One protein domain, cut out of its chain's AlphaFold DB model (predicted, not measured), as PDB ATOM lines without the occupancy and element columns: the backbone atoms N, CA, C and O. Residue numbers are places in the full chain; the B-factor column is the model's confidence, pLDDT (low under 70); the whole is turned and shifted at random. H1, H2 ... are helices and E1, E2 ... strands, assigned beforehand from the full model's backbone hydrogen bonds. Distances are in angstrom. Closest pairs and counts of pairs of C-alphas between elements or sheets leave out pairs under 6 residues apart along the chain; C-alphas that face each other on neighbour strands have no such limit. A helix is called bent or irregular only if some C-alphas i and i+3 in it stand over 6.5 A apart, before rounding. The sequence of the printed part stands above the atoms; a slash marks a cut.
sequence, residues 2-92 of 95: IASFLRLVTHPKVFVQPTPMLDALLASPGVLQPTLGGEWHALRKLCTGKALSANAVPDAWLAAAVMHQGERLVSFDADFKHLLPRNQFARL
ATOM      1  N   ILE A   2      26.757 121.756  24.507       80.75
ATOM      2  CA  ILE A   2      27.366 120.795  23.565       80.75
ATOM      3  C   ILE A   2      28.862 120.538  23.818       80.75
ATOM      4  O   ILE A   2      29.278 119.387  23.827       80.75
ATOM      5  N   ALA A   3      29.661 121.566  24.128       84.38
ATOM      6  CA  ALA A   3      31.088 121.395  24.425       84.38
ATOM      7  C   ALA A   3      31.340 120.468  25.631       84.38
ATOM      8  O   ALA A   3      32.256 119.651  25.607       84.38
ATOM      9  N   SER A   4      30.488 120.537  26.659       85.38
ATOM     10  CA  SER A   4      30.557 119.655  27.830       85.38
ATOM     11  C   SER A   4      30.235 118.203  27.476       85.38
ATOM     12  O   SER A   4      30.906 117.303  27.971       85.38
ATOM     13  N   PHE A   5      29.245 117.975  26.607       87.06
ATOM     14  CA  PHE A   5      28.935 116.641  26.089       87.06
ATOM     15  C   PHE A   5      30.104 116.090  25.264       87.06
ATOM     16  O   PHE A   5      30.588 114.993  25.533       87.06
ATOM     17  N   LEU A   6      30.608 116.888  24.318       86.88
ATOM     18  CA  LEU A   6      31.734 116.528  23.458       86.88
ATOM     19  C   LEU A   6      32.992 116.214  24.259       86.88
ATOM     20  O   LEU A   6      33.651 115.220  23.972       86.88
ATOM     21  N   ARG A   7      33.281 116.991  25.308       89.00
ATOM     22  CA  ARG A   7      34.364 116.694  26.248       89.00
ATOM     23  C   ARG A   7      34.259 115.273  26.787       89.00
ATOM     24  O   ARG A   7      35.278 114.609  26.851       89.00
ATOM     25  N   LEU A   8      33.068 114.807  27.169       89.00
ATOM     26  CA  LEU A   8      32.890 113.471  27.739       89.00
ATOM     27  C   LEU A   8      33.041 112.377  26.683       89.00
ATOM     28  O   LEU A   8      33.865 111.487  26.865       89.00
ATOM     29  N   VAL A   9      32.297 112.459  25.575       87.19
ATOM     30  CA  VAL A   9      32.282 111.394  24.548       87.19
ATOM     31  C   VAL A   9      33.606 111.242  23.804       87.19
ATOM     32  O   VAL A   9      33.870 110.194  23.225       87.19
ATOM     33  N   THR A  10      34.459 112.266  23.849       86.62
ATOM     34  CA  THR A  10      35.815 112.230  23.286       86.62
ATOM     35  C   THR A  10      36.890 111.901  24.336       86.62
ATOM     36  O   THR A  10      38.073 111.870  24.004       86.62
ATOM     37  N   HIS A  11      36.528 111.660  25.606       89.38
ATOM     38  CA  HIS A  11      37.491 111.414  26.685       89.38
ATOM     39  C   HIS A  11      37.794 109.914  26.865       89.38
ATOM     40  O   HIS A  11      36.923 109.172  27.326       89.38
ATOM     41  N   PRO A  12      39.044 109.455  26.649       85.75
ATOM     42  CA  PRO A  12      39.397 108.029  26.700       85.75
ATOM     43  C   PRO A  12      39.283 107.407  28.097       85.75
ATOM     44  O   PRO A  12      39.135 106.202  28.235       85.75
ATOM     45  N   LYS A  13      39.348 108.223  29.160       89.00
ATOM     46  CA  LYS A  13      39.108 107.750  30.541       89.00
ATOM     47  C   LYS A  13      37.627 107.678  30.941       89.00
ATOM     48  O   LYS A  13      37.341 107.212  32.034       89.00
ATOM     49  N   VAL A  14      36.714 108.203  30.119       87.88
ATOM     50  CA  VAL A  14      35.265 108.189  30.401       87.88
ATOM     51  C   VAL A  14      34.567 107.161  29.513       87.88
ATOM     52  O   VAL A  14      33.739 106.401  30.004       87.88
ATOM     53  N   PHE A  15      34.921 107.105  28.227       85.12
ATOM     54  CA  PHE A  15      34.367 106.148  27.271       85.12
ATOM     55  C   PHE A  15      35.409 105.106  26.874       85.12
ATOM     56  O   PHE A  15      36.535 105.456  26.535       85.12
ATOM     57  N   VAL A  16      35.002 103.830  26.863       81.00
ATOM     58  CA  VAL A  16      35.846 102.691  26.449       81.00
ATOM     59  C   VAL A  16      36.267 102.823  24.985       81.00
ATOM     60  O   VAL A  16      37.417 102.572  24.638       81.00
ATOM     61  N   GLN A  17      35.335 103.250  24.132       82.56
ATOM     62  CA  GLN A  17      35.598 103.634  22.751       82.56
ATOM     63  C   GLN A  17      35.232 105.113  22.601       82.56
ATOM     64  O   GLN A  17      34.073 105.425  22.327       82.56
ATOM     65  N   PRO A  18      36.169 106.041  22.867       78.81
ATOM     66  CA  PRO A  18      35.900 107.460  22.701       78.81
ATOM     67  C   PRO A  18      35.643 107.759  21.224       78.81
ATOM     68  O   PRO A  18      36.385 107.311  20.349       78.81
ATOM     69  N   THR A  19      34.597 108.530  20.945       77.56
ATOM     70  CA  THR A  19      34.241 108.911  19.579       77.56
ATOM     71  C   THR A  19      35.286 109.906  19.069       77.56
ATOM     72  O   THR A  19      35.386 110.999  19.626       77.56
ATOM     73  N   PRO A  20      36.071 109.580  18.026       65.88
ATOM     74  CA  PRO A  20      37.219 110.398  17.640       65.88
ATOM     75  C   PRO A  20      36.824 111.708  16.949       65.88
ATOM     76  O   PRO A  20      37.629 112.633  16.906       65.88
ATOM     77  N   MET A  21      35.605 111.812  16.401       69.62
ATOM     78  CA  MET A  21      35.204 112.996  15.643       69.62
ATOM     79  C   MET A  21      33.735 113.367  15.821       69.62
ATOM     80  O   MET A  21      32.848 112.515  15.842       69.62
ATOM     81  N   LEU A  22      33.500 114.678  15.868       71.19
ATOM     82  CA  LEU A  22      32.188 115.323  15.908       71.19
ATOM     83  C   LEU A  22      31.227 114.797  14.835       71.19
ATOM     84  O   LEU A  22      30.041 114.607  15.079       71.19
ATOM     85  N   ASP A  23      31.770 114.517  13.657       74.38
ATOM     86  CA  ASP A  23      31.005 114.105  12.484       74.38
ATOM     87  C   ASP A  23      30.444 112.697  12.631       74.38
ATOM     88  O   ASP A  23      29.321 112.440  12.212       74.38
ATOM     89  N   ALA A  24      31.193 111.806  13.284       76.00
ATOM     90  CA  ALA A  24      30.726 110.456  13.572       76.00
ATOM     91  C   ALA A  24      29.542 110.476  14.550       76.00
ATOM     92  O   ALA A  24      28.620 109.679  14.415       76.00
ATOM     93  N   LEU A  25      29.537 111.422  15.497       76.62
ATOM     94  CA  LEU A  25      28.410 111.615  16.406       76.62
ATOM     95  C   LEU A  25      27.165 112.103  15.652       76.62
ATOM     96  O   LEU A  25      26.092 111.542  15.838       76.62
ATOM     97  N   LEU A  26      27.304 113.116  14.791       76.69
ATOM     98  CA  LEU A  26      26.180 113.644  14.003       76.69
ATOM     99  C   LEU A  26      25.638 112.630  12.986       76.69
ATOM    100  O   LEU A  26      24.463 112.682  12.645       76.69
ATOM    101  N   ALA A  27      26.486 111.721  12.502       80.12
ATOM    102  CA  ALA A  27      26.094 110.654  11.587       80.12
ATOM    103  C   ALA A  27      25.412 109.464  12.290       80.12
ATOM    104  O   ALA A  27      24.907 108.567  11.615       80.12
ATOM    105  N   SER A  28      25.406 109.423  13.627       81.94
ATOM    106  CA  SER A  28      24.810 108.314  14.368       81.94
ATOM    107  C   SER A  28      23.281 108.307  14.218       81.94
ATOM    108  O   SER A  28      22.641 109.347  14.411       81.94
ATOM    109  N   PRO A  29      22.658 107.143  13.949       83.88
ATOM    110  CA  PRO A  29      21.205 107.022  13.900       83.88
ATOM    111  C   PRO A  29      20.545 107.560  15.175       83.88
ATOM    112  O   PRO A  29      20.999 107.282  16.285       83.88
ATOM    113  N   GLY A  30      19.473 108.337  15.012       81.75
ATOM    114  CA  GLY A  30      18.729 108.934  16.126       81.75
ATOM    115  C   GLY A  30      19.340 110.212  16.711       81.75
ATOM    116  O   GLY A  30      18.732 110.811  17.596       81.75
ATOM    117  N   VAL A  31      20.495 110.674  16.217       82.06
ATOM    118  CA  VAL A  31      21.045 111.977  16.604       82.06
ATOM    119  C   VAL A  31      20.374 113.076  15.792       82.06
ATOM    120  O   VAL A  31      20.521 113.167  14.576       82.06
ATOM    121  N   LEU A  32      19.641 113.942  16.486       78.69
ATOM    122  CA  LEU A  32      19.132 115.184  15.922       78.69
ATOM    123  C   LEU A  32      20.119 116.300  16.241       78.69
ATOM    124  O   LEU A  32      20.434 116.549  17.406       78.69
ATOM    125  N   GLN A  33      20.603 116.979  15.205       73.94
ATOM    126  CA  GLN A  33      21.431 118.159  15.389       73.94
ATOM    127  C   GLN A  33      20.517 119.352  15.710       73.94
ATOM    128  O   GLN A  33      19.726 119.746  14.852       73.94
ATOM    129  N   PRO A  34      20.597 119.946  16.915       72.06
ATOM    130  CA  PRO A  34      19.886 121.188  17.184       72.06
ATOM    131  C   PRO A  34      20.463 122.311  16.314       72.06
ATOM    132  O   PRO A  34      21.598 122.221  15.843       72.06
ATOM    133  N   THR A  35      19.722 123.404  16.136       79.56
ATOM    134  CA  THR A  35      20.308 124.625  15.575       79.56
ATOM    135  C   THR A  35      21.414 125.101  16.515       79.56
ATOM    136  O   THR A  35      21.152 125.472  17.658       79.56
ATOM    137  N   LEU A  36      22.660 125.030  16.052       79.75
ATOM    138  CA  LEU A  36      23.836 125.468  16.803       79.75
ATOM    139  C   LEU A  36      24.218 126.890  16.383       79.75
ATOM    140  O   LEU A  36      23.912 127.311  15.267       79.75
ATOM    141  N   GLY A  37      24.879 127.622  17.282       83.25
ATOM    142  CA  GLY A  37      25.377 128.966  16.999       83.25
ATOM    143  C   GLY A  37      26.449 128.978  15.903       83.25
ATOM    144  O   GLY A  37      27.005 127.937  15.530       83.25
ATOM    145  N   GLY A  38      26.744 130.162  15.363       87.69
ATOM    146  CA  GLY A  38      27.681 130.316  14.246       87.69
ATOM    147  C   GLY A  38      29.129 129.926  14.576       87.69
ATOM    148  O   GLY A  38      29.916 129.630  13.675       87.69
ATOM    149  N   GLU A  39      29.466 129.806  15.860       91.19
ATOM    150  CA  GLU A  39      30.724 129.249  16.354       91.19
ATOM    151  C   GLU A  39      30.922 127.770  15.990       91.19
ATOM    152  O   GLU A  39      32.059 127.300  15.923       91.19
ATOM    153  N   TRP A  40      29.852 127.025  15.693       89.69
ATOM    154  CA  TRP A  40      29.935 125.585  15.431       89.69
ATOM    155  C   TRP A  40      30.907 125.219  14.309       89.69
ATOM    156  O   TRP A  40      31.684 124.269  14.426       89.69
ATOM    157  N   HIS A  41      30.896 125.991  13.220       89.75
ATOM    158  CA  HIS A  41      31.774 125.738  12.078       89.75
ATOM    159  C   HIS A  41      33.249 125.924  12.442       89.75
ATOM    160  O   HIS A  41      34.104 125.136  12.032       89.75
ATOM    161  N   ALA A  42      33.549 126.948  13.245       92.88
ATOM    162  CA  ALA A  42      34.898 127.206  13.730       92.88
ATOM    163  C   ALA A  42      35.353 126.118  14.714       92.88
ATOM    164  O   ALA A  42      36.476 125.628  14.588       92.88
ATOM    165  N   LEU A  43      34.472 125.656  15.609       92.25
ATOM    166  CA  LEU A  43      34.761 124.534  16.505       92.25
ATOM    167  C   LEU A  43      35.114 123.277  15.710       92.25
ATOM    168  O   LEU A  43      36.146 122.663  15.965       92.25
ATOM    169  N   ARG A  44      34.275 122.896  14.736       89.19
ATOM    170  CA  ARG A  44      34.506 121.700  13.914       89.19
ATOM    171  C   ARG A  44      35.867 121.771  13.227       89.19
ATOM    172  O   ARG A  44      36.641 120.822  13.308       89.19
ATOM    173  N   LYS A  45      36.199 122.920  12.629       91.38
ATOM    174  CA  LYS A  45      37.514 123.152  12.014       91.38
ATOM    175  C   LYS A  45      38.667 123.037  13.012       91.38
ATOM    176  O   LYS A  45      39.672 122.415  12.681       91.38
ATOM    177  N   LEU A  46      38.537 123.610  14.210       92.69
ATOM    178  CA  LEU A  46      39.561 123.526  15.255       92.69
ATOM    179  C   LEU A  46      39.775 122.083  15.717       92.69
ATOM    180  O   LEU A  46      40.914 121.618  15.746       92.69
ATOM    181  N   CYS A  47      38.695 121.364  16.028       90.88
ATOM    182  CA  CYS A  47      38.772 119.989  16.503       90.88
ATOM    183  C   CYS A  47      39.374 119.056  15.451       90.88
ATOM    184  O   CYS A  47      40.291 118.306  15.775       90.88
ATOM    185  N   THR A  48      38.939 119.139  14.190       88.94
ATOM    186  CA  THR A  48      39.493 118.303  13.115       88.94
ATOM    187  C   THR A  48      40.927 118.707  12.761       88.94
ATOM    188  O   THR A  48      41.792 117.847  12.635       88.94
ATOM    189  N   GLY A  49      41.218 120.006  12.640       90.62
ATOM    190  CA  GLY A  49      42.528 120.494  12.195       90.62
ATOM    191  C   GLY A  49      43.654 120.337  13.222       90.62
ATOM    192  O   GLY A  49      44.822 120.308  12.844       90.62
ATOM    193  N   LYS A  50      43.323 120.243  14.514       90.88
ATOM    194  CA  LYS A  50      44.295 120.095  15.613       90.88
ATOM    195  C   LYS A  50      44.105 118.803  16.417       90.88
ATOM    196  O   LYS A  50      44.729 118.657  17.462       90.88
ATOM    197  N   ALA A  51      43.241 117.897  15.951       89.12
ATOM    198  CA  ALA A  51      42.861 116.662  16.646       89.12
ATOM    199  C   ALA A  51      42.456 116.888  18.122       89.12
ATOM    200  O   ALA A  51      42.829 116.120  19.013       89.12
ATOM    201  N   LEU A  52      41.717 117.973  18.397       91.06
ATOM    202  CA  LEU A  52      41.321 118.327  19.764       91.06
ATOM    203  C   LEU A  52      40.219 117.396  20.258       91.06
ATOM    204  O   LEU A  52      39.242 117.123  19.561       91.06
ATOM    205  N   SER A  53      40.368 116.953  21.498       90.38
ATOM    206  CA  SER A  53      39.448 116.046  22.172       90.38
ATOM    207  C   SER A  53      39.467 116.305  23.674       90.38
ATOM    208  O   SER A  53      40.292 117.066  24.191       90.38
ATOM    209  N   ALA A  54      38.545 115.667  24.388       90.56
ATOM    210  CA  ALA A  54      38.478 115.672  25.833       90.56
ATOM    211  C   ALA A  54      38.511 117.105  26.394       90.56
ATOM    212  O   ALA A  54      37.743 117.974  25.972       90.56
ATOM    213  N   ASN A  55      39.402 117.358  27.353       91.69
ATOM    214  CA  ASN A  55      39.496 118.631  28.063       91.69
ATOM    215  C   ASN A  55      39.925 119.812  27.181       91.69
ATOM    216  O   ASN A  55      39.769 120.938  27.627       91.69
ATOM    217  N   ALA A  56      40.381 119.587  25.944       91.88
ATOM    218  CA  ALA A  56      40.669 120.670  25.002       91.88
ATOM    219  C   ALA A  56      39.406 121.224  24.310       91.88
ATOM    220  O   ALA A  56      39.435 122.308  23.731       91.88
ATOM    221  N   VAL A  57      38.284 120.491  24.342       92.06
ATOM    222  CA  VAL A  57      37.050 120.886  23.639       92.06
ATOM    223  C   VAL A  57      36.420 122.173  24.197       92.06
ATOM    224  O   VAL A  57      35.987 123.000  23.393       92.06
ATOM    225  N   PRO A  58      36.346 122.398  25.524       92.50
ATOM    226  CA  PRO A  58      35.844 123.661  26.067       92.50
ATOM    227  C   PRO A  58      36.640 124.891  25.605       92.50
ATOM    228  O   PRO A  58      36.033 125.876  25.187       92.50
ATOM    229  N   ASP A  59      37.971 124.822  25.585       95.25
ATOM    230  CA  ASP A  59      38.799 125.944  25.118       95.25
ATOM    231  C   ASP A  59      38.648 126.154  23.611       95.25
ATOM    232  O   ASP A  59      38.548 127.288  23.140       95.25
ATOM    233  N   ALA A  60      38.524 125.067  22.842       95.06
ATOM    234  CA  ALA A  60      38.202 125.139  21.421       95.06
ATOM    235  C   ALA A  60      36.844 125.815  21.165       95.06
ATOM    236  O   ALA A  60      36.706 126.552  20.192       95.06
ATOM    237  N   TRP A  61      35.855 125.607  22.040       94.62
ATOM    238  CA  TRP A  61      34.554 126.272  21.960       94.62
ATOM    239  C   TRP A  61      34.660 127.777  22.200       94.62
ATOM    240  O   TRP A  61      34.112 128.564  21.428       94.62
ATOM    241  N   LEU A  62      35.404 128.191  23.227       94.94
ATOM    242  CA  LEU A  62      35.653 129.609  23.496       94.94
ATOM    243  C   LEU A  62      36.421 130.268  22.344       94.94
ATOM    244  O   LEU A  62      36.033 131.335  21.874       94.94
ATOM    245  N   ALA A  63      37.456 129.603  21.825       96.56
ATOM    246  CA  ALA A  63      38.198 130.080  20.664       96.56
ATOM    247  C   ALA A  63      37.302 130.200  19.418       96.56
ATOM    248  O   ALA A  63      37.371 131.193  18.699       96.56
ATOM    249  N   ALA A  64      36.418 129.230  19.185       95.81
ATOM    250  CA  ALA A  64      35.466 129.259  18.082       95.81
ATOM    251  C   ALA A  64      34.477 130.430  18.183       95.81
ATOM    252  O   ALA A  64      34.186 131.071  17.172       95.81
ATOM    253  N   ALA A  65      33.996 130.743  19.389       94.94
ATOM    254  CA  ALA A  65      33.122 131.890  19.624       94.94
ATOM    255  C   ALA A  65      33.835 133.218  19.327       94.94
ATOM    256  O   ALA A  65      33.285 134.065  18.627       94.94
ATOM    257  N   VAL A  66      35.084 133.364  19.781       96.75
ATOM    258  CA  VAL A  66      35.929 134.540  19.513       96.75
ATOM    259  C   VAL A  66      36.169 134.708  18.010       96.75
ATOM    260  O   VAL A  66      35.982 135.796  17.470       96.75
ATOM    261  N   MET A  67      36.504 133.619  17.310       95.69
ATOM    262  CA  MET A  67      36.672 133.625  15.854       95.69
ATOM    263  C   MET A  67      35.388 134.026  15.123       95.69
ATOM    264  O   MET A  67      35.454 134.797  14.170       95.69
ATOM    265  N   HIS A  68      34.238 133.500  15.554       95.06
ATOM    266  CA  HIS A  68      32.950 133.780  14.925       95.06
ATOM    267  C   HIS A  68      32.518 135.240  15.105       95.06
ATOM    268  O   HIS A  68      32.031 135.847  14.157       95.06
ATOM    269  N   GLN A  69      32.729 135.798  16.298       94.06
ATOM    270  CA  GLN A  69      32.358 137.178  16.614       94.06
ATOM    271  C   GLN A  69      33.388 138.202  16.115       94.06
ATOM    272  O   GLN A  69      33.090 139.388  16.052       94.06
ATOM    273  N   GLY A  70      34.594 137.763  15.736       93.62
ATOM    274  CA  GLY A  70      35.680 138.662  15.330       93.62
ATOM    275  C   GLY A  70      36.326 139.413  16.499       93.62
ATOM    276  O   GLY A  70      37.097 140.344  16.276       93.62
ATOM    277  N   GLU A  71      36.035 138.995  17.727       94.88
ATOM    278  CA  GLU A  71      36.452 139.650  18.965       94.88
ATOM    279  C   GLU A  71      37.868 139.238  19.398       94.88
ATOM    280  O   GLU A  71      38.547 138.429  18.755       94.88
ATOM    281  N   ARG A  72      38.329 139.798  20.523       96.75
ATOM    282  CA  ARG A  72      39.597 139.431  21.166       96.75
ATOM    283  C   ARG A  72      39.365 138.775  22.523       96.75
ATOM    284  O   ARG A  72      38.716 139.347  23.392       96.75
ATOM    285  N   LEU A  73      39.991 137.621  22.739       97.25
ATOM    286  CA  LEU A  73      40.058 136.971  24.042       97.25
ATOM    287  C   LEU A  73      41.223 137.524  24.865       97.25
ATOM    288  O   LEU A  73      42.370 137.525  24.413       97.25
ATOM    289  N   VAL A  74      40.934 137.933  26.097       96.69
ATOM    290  CA  VAL A  74      41.933 138.310  27.100       96.69
ATOM    291  C   VAL A  74      41.905 137.260  28.211       96.69
ATOM    292  O   VAL A  74      40.866 137.069  28.836       96.69
ATOM    293  N   SER A  75      43.008 136.540  28.438       95.69
ATOM    294  CA  SER A  75      43.064 135.446  29.425       95.69
ATOM    295  C   SER A  75      44.450 135.307  30.057       95.69
ATOM    296  O   SER A  75      45.454 135.688  29.459       95.69
ATOM    297  N   PHE A  76      44.527 134.742  31.262       96.25
ATOM    298  CA  PHE A  76      45.796 134.331  31.882       96.25
ATOM    299  C   PHE A  76      46.329 133.016  31.298       96.25
ATOM    300  O   PHE A  76      47.536 132.755  31.341       96.25
ATOM    301  N   ASP A  77      45.430 132.207  30.736       94.69
ATOM    302  CA  ASP A  77      45.755 130.918  30.148       94.69
ATOM    303  C   ASP A  77      46.467 131.106  28.805       94.69
ATOM    304  O   ASP A  77      45.931 131.679  27.852       94.69
ATOM    305  N   ALA A  78      47.710 130.634  28.744       94.31
ATOM    306  CA  ALA A  78      48.546 130.753  27.564       94.31
ATOM    307  C   ALA A  78      48.141 129.786  26.449       94.31
ATOM    308  O   ALA A  78      48.543 130.018  25.308       94.31
ATOM    309  N   ASP A  79      47.385 128.728  26.737       93.75
ATOM    310  CA  ASP A  79      47.120 127.655  25.778       93.75
ATOM    311  C   ASP A  79      46.215 128.115  24.627       93.75
ATOM    312  O   ASP A  79      46.350 127.640  23.494       93.75
ATOM    313  N   PHE A  80      45.432 129.179  24.834       96.19
ATOM    314  CA  PHE A  80      44.692 129.863  23.769       96.19
ATOM    315  C   PHE A  80      45.582 130.401  22.642       96.19
ATOM    316  O   PHE A  80      45.102 130.537  21.516       96.19
ATOM    317  N   LYS A  81      46.888 130.616  22.876       95.25
ATOM    318  CA  LYS A  81      47.849 130.978  21.814       95.25
ATOM    319  C   LYS A  81      47.938 129.916  20.714       95.25
ATOM    320  O   LYS A  81      48.343 130.220  19.595       95.25
ATOM    321  N   HIS A  82      47.606 128.665  21.039       94.75
ATOM    322  CA  HIS A  82      47.589 127.560  20.090       94.75
ATOM    323  C   HIS A  82      46.258 127.451  19.351       94.75
ATOM    324  O   HIS A  82      46.202 126.758  18.337       94.75
ATOM    325  N   LEU A  83      45.201 128.113  19.823       96.12
ATOM    326  CA  LEU A  83      43.859 128.036  19.252       96.12
ATOM    327  C   LEU A  83      43.509 129.276  18.427       96.12
ATOM    328  O   LEU A  83      42.891 129.134  17.377       96.12
ATOM    329  N   LEU A  84      43.933 130.461  18.867       96.56
ATOM    330  CA  LEU A  84      43.575 131.752  18.283       96.56
ATOM    331  C   LEU A  84      44.746 132.416  17.541       96.56
ATOM    332  O   LEU A  84      45.904 132.265  17.938       96.56
ATOM    333  N   PRO A  85      44.471 133.198  16.480       94.12
ATOM    334  CA  PRO A  85      45.481 134.038  15.852       94.12
ATOM    335  C   PRO A  85      45.909 135.176  16.791       94.12
ATOM    336  O   PRO A  85      45.160 135.622  17.662       94.12
ATOM    337  N   ARG A  86      47.124 135.698  16.578       93.81
ATOM    338  CA  ARG A  86      47.745 136.717  17.447       93.81
ATOM    339  C   ARG A  86      46.907 137.983  17.646       93.81
ATOM    340  O   ARG A  86      46.990 138.597  18.698       93.81
ATOM    341  N   ASN A  87      46.116 138.392  16.655       95.62
ATOM    342  CA  ASN A  87      45.273 139.589  16.750       95.62
ATOM    343  C   ASN A  87      44.017 139.391  17.623       95.62
ATOM    344  O   ASN A  87      43.449 140.387  18.081       95.62
ATOM    345  N   GLN A  88      43.618 138.139  17.875       96.56
ATOM    346  CA  GLN A  88      42.424 137.754  18.637       96.56
ATOM    347  C   GLN A  88      42.739 137.207  20.035       96.56
ATOM    348  O   GLN A  88      41.823 136.806  20.747       96.56
ATOM    349  N   PHE A  89      44.003 137.209  20.465       97.69
ATOM    350  CA  PHE A  89      44.386 136.757  21.802       97.69
ATOM    351  C   PHE A  89      45.383 137.708  22.468       97.69
ATOM    352  O   PHE A  89      46.405 138.062  21.884       97.69
ATOM    353  N   ALA A  90      45.100 138.079  23.715       96.62
ATOM    354  CA  ALA A  90      46.013 138.800  24.591       96.62
ATOM    355  C   ALA A  90      46.159 138.049  25.920       96.62
ATOM    356  O   ALA A  90      45.178 137.780  26.614       96.62
ATOM    357  N   ARG A  91      47.405 137.726  26.283       95.38
ATOM    358  CA  ARG A  91      47.709 137.073  27.555       95.38
ATOM    359  C   ARG A  91      47.886 138.116  28.655       95.38
ATOM    360  O   ARG A  91      48.677 139.042  28.491       95.38
ATOM    361  N   LEU A  92      47.207 137.931  29.781       94.38
ATOM    362  CA  LEU A  92      47.432 138.717  30.992       94.38
ATOM    363  C   LEU A  92      48.632 138.174  31.774       94.38
ATOM    364  O   LEU A  92      48.819 136.960  31.881       94.38
TER     365      LEU A  92
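AT A GLANCE: This is residues 2 to 92 of the 95 residues of a protein of Thiomonas sp. X19 (UniProt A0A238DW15). A ribbon of two very short parallel strands, E1 and E2, with the short helix H5 beside it, makes one end of the domain, next to a helical core in which H3 crosses the longest helix, H4, and H1 packs on residues 54 to 61 of H4. Toward the other end lie the short helix H2 and two long links, and residues 26 to 32 stick out there as a free loop. The printed part has 91 residues, with five named helices and two named strands in the order H1, H2, H3, H4, E1, H5, E2; the sheet's order is E1, E2, parallel, and the class is mostly helix. The whole is compact, with a radius of gyration of the C-alphas of 13.7 A, and its C-alphas span 42 by 29 by 19 A.

IN THESE COORDINATES: E1 holds residues 73 to 75 and E2 holds residues 89 to 91, 6.4 A and 6.7 A from first to last C-alpha. C-alpha 91, where E2 ends, is at (47.709, 137.073, 27.555). Between the two strands along the chain stands H5, residues 78 to 82, 8.2 A long. H4, residues 54 to 69, is 24.2 A long and runs from C-alpha 54 at (38.478, 115.672, 25.833) to C-alpha 69 at (32.358, 137.178, 16.614). It is irregular, but only just: C-alphas 55 and 58 are 6.53 A apart, and its line is a rough one. H3, residues 39 to 50, is 16.4 A long. H1, residues 2 to 9, is 10.7 A long and begins with C-alpha 2 at (27.366, 120.795, 23.565). H2, residues 22 to 26, is 6.5 A long.

HOW THE PARTS SIT: E1 and E2 are parallel neighbours, with 17 degrees between their directions. The C-alphas of Val 74 and Ala 90 face each other at 4.8 A. N 90 and O 73 are within hydrogen-bond range at 2.9 A, and N 75 and O 90 at 3.1 A. E1, H5 and E2 form a strand-helix-strand unit, two parallel neighbour strands with a helix between them along the chain, and its crossover is right-handed. The closest C-alphas of H5 and E2 are those of Ala 78 and Arg 91, 6.4 A apart. H5 and H4 are close but not clearly touching, their closest C-alphas, those of Ala 63 and Phe 80, being 7.2 A apart. The closest C-alphas of H4 and E1 are those of Val 66 and Leu 73, 6.6 A apart. H3 and H4 touch, closest at the C-alphas of Glu 39 and Ala 65, 4.8 A apart. They run opposite ways at a steep tilt of 50 degrees. H1 touches H4 at residues 54 to 61 alone, closest at the C-alphas of Arg 7 and Ala 54, 4.3 A apart. These two run opposite ways at a shallow tilt of 23 degrees. H2 is close to H3 but not clearly touching, with the C-alphas of Leu 22 and Arg 44 closest at 7.1 A. H1 and H3 are apart. Every O i to N i+4 pair is within hydrogen-bond range in H1, H2 and H3; H4 has 10 of 12, and H5 has 0 of 1 but 2 of 2 O i to N i+3 pairs.

THE WHOLE: The two C-alphas farthest apart are those of Pro 29 and Leu 92, at 44.5 A. The printed part, residues 2 to 92 of a chain of 95 residues, has no cut. The links H1 to H2 and H2 to H3 are long, with 12 residues each. Mean pLDDT of the printed part is 88.7, and residues 20 to 21 are under 70.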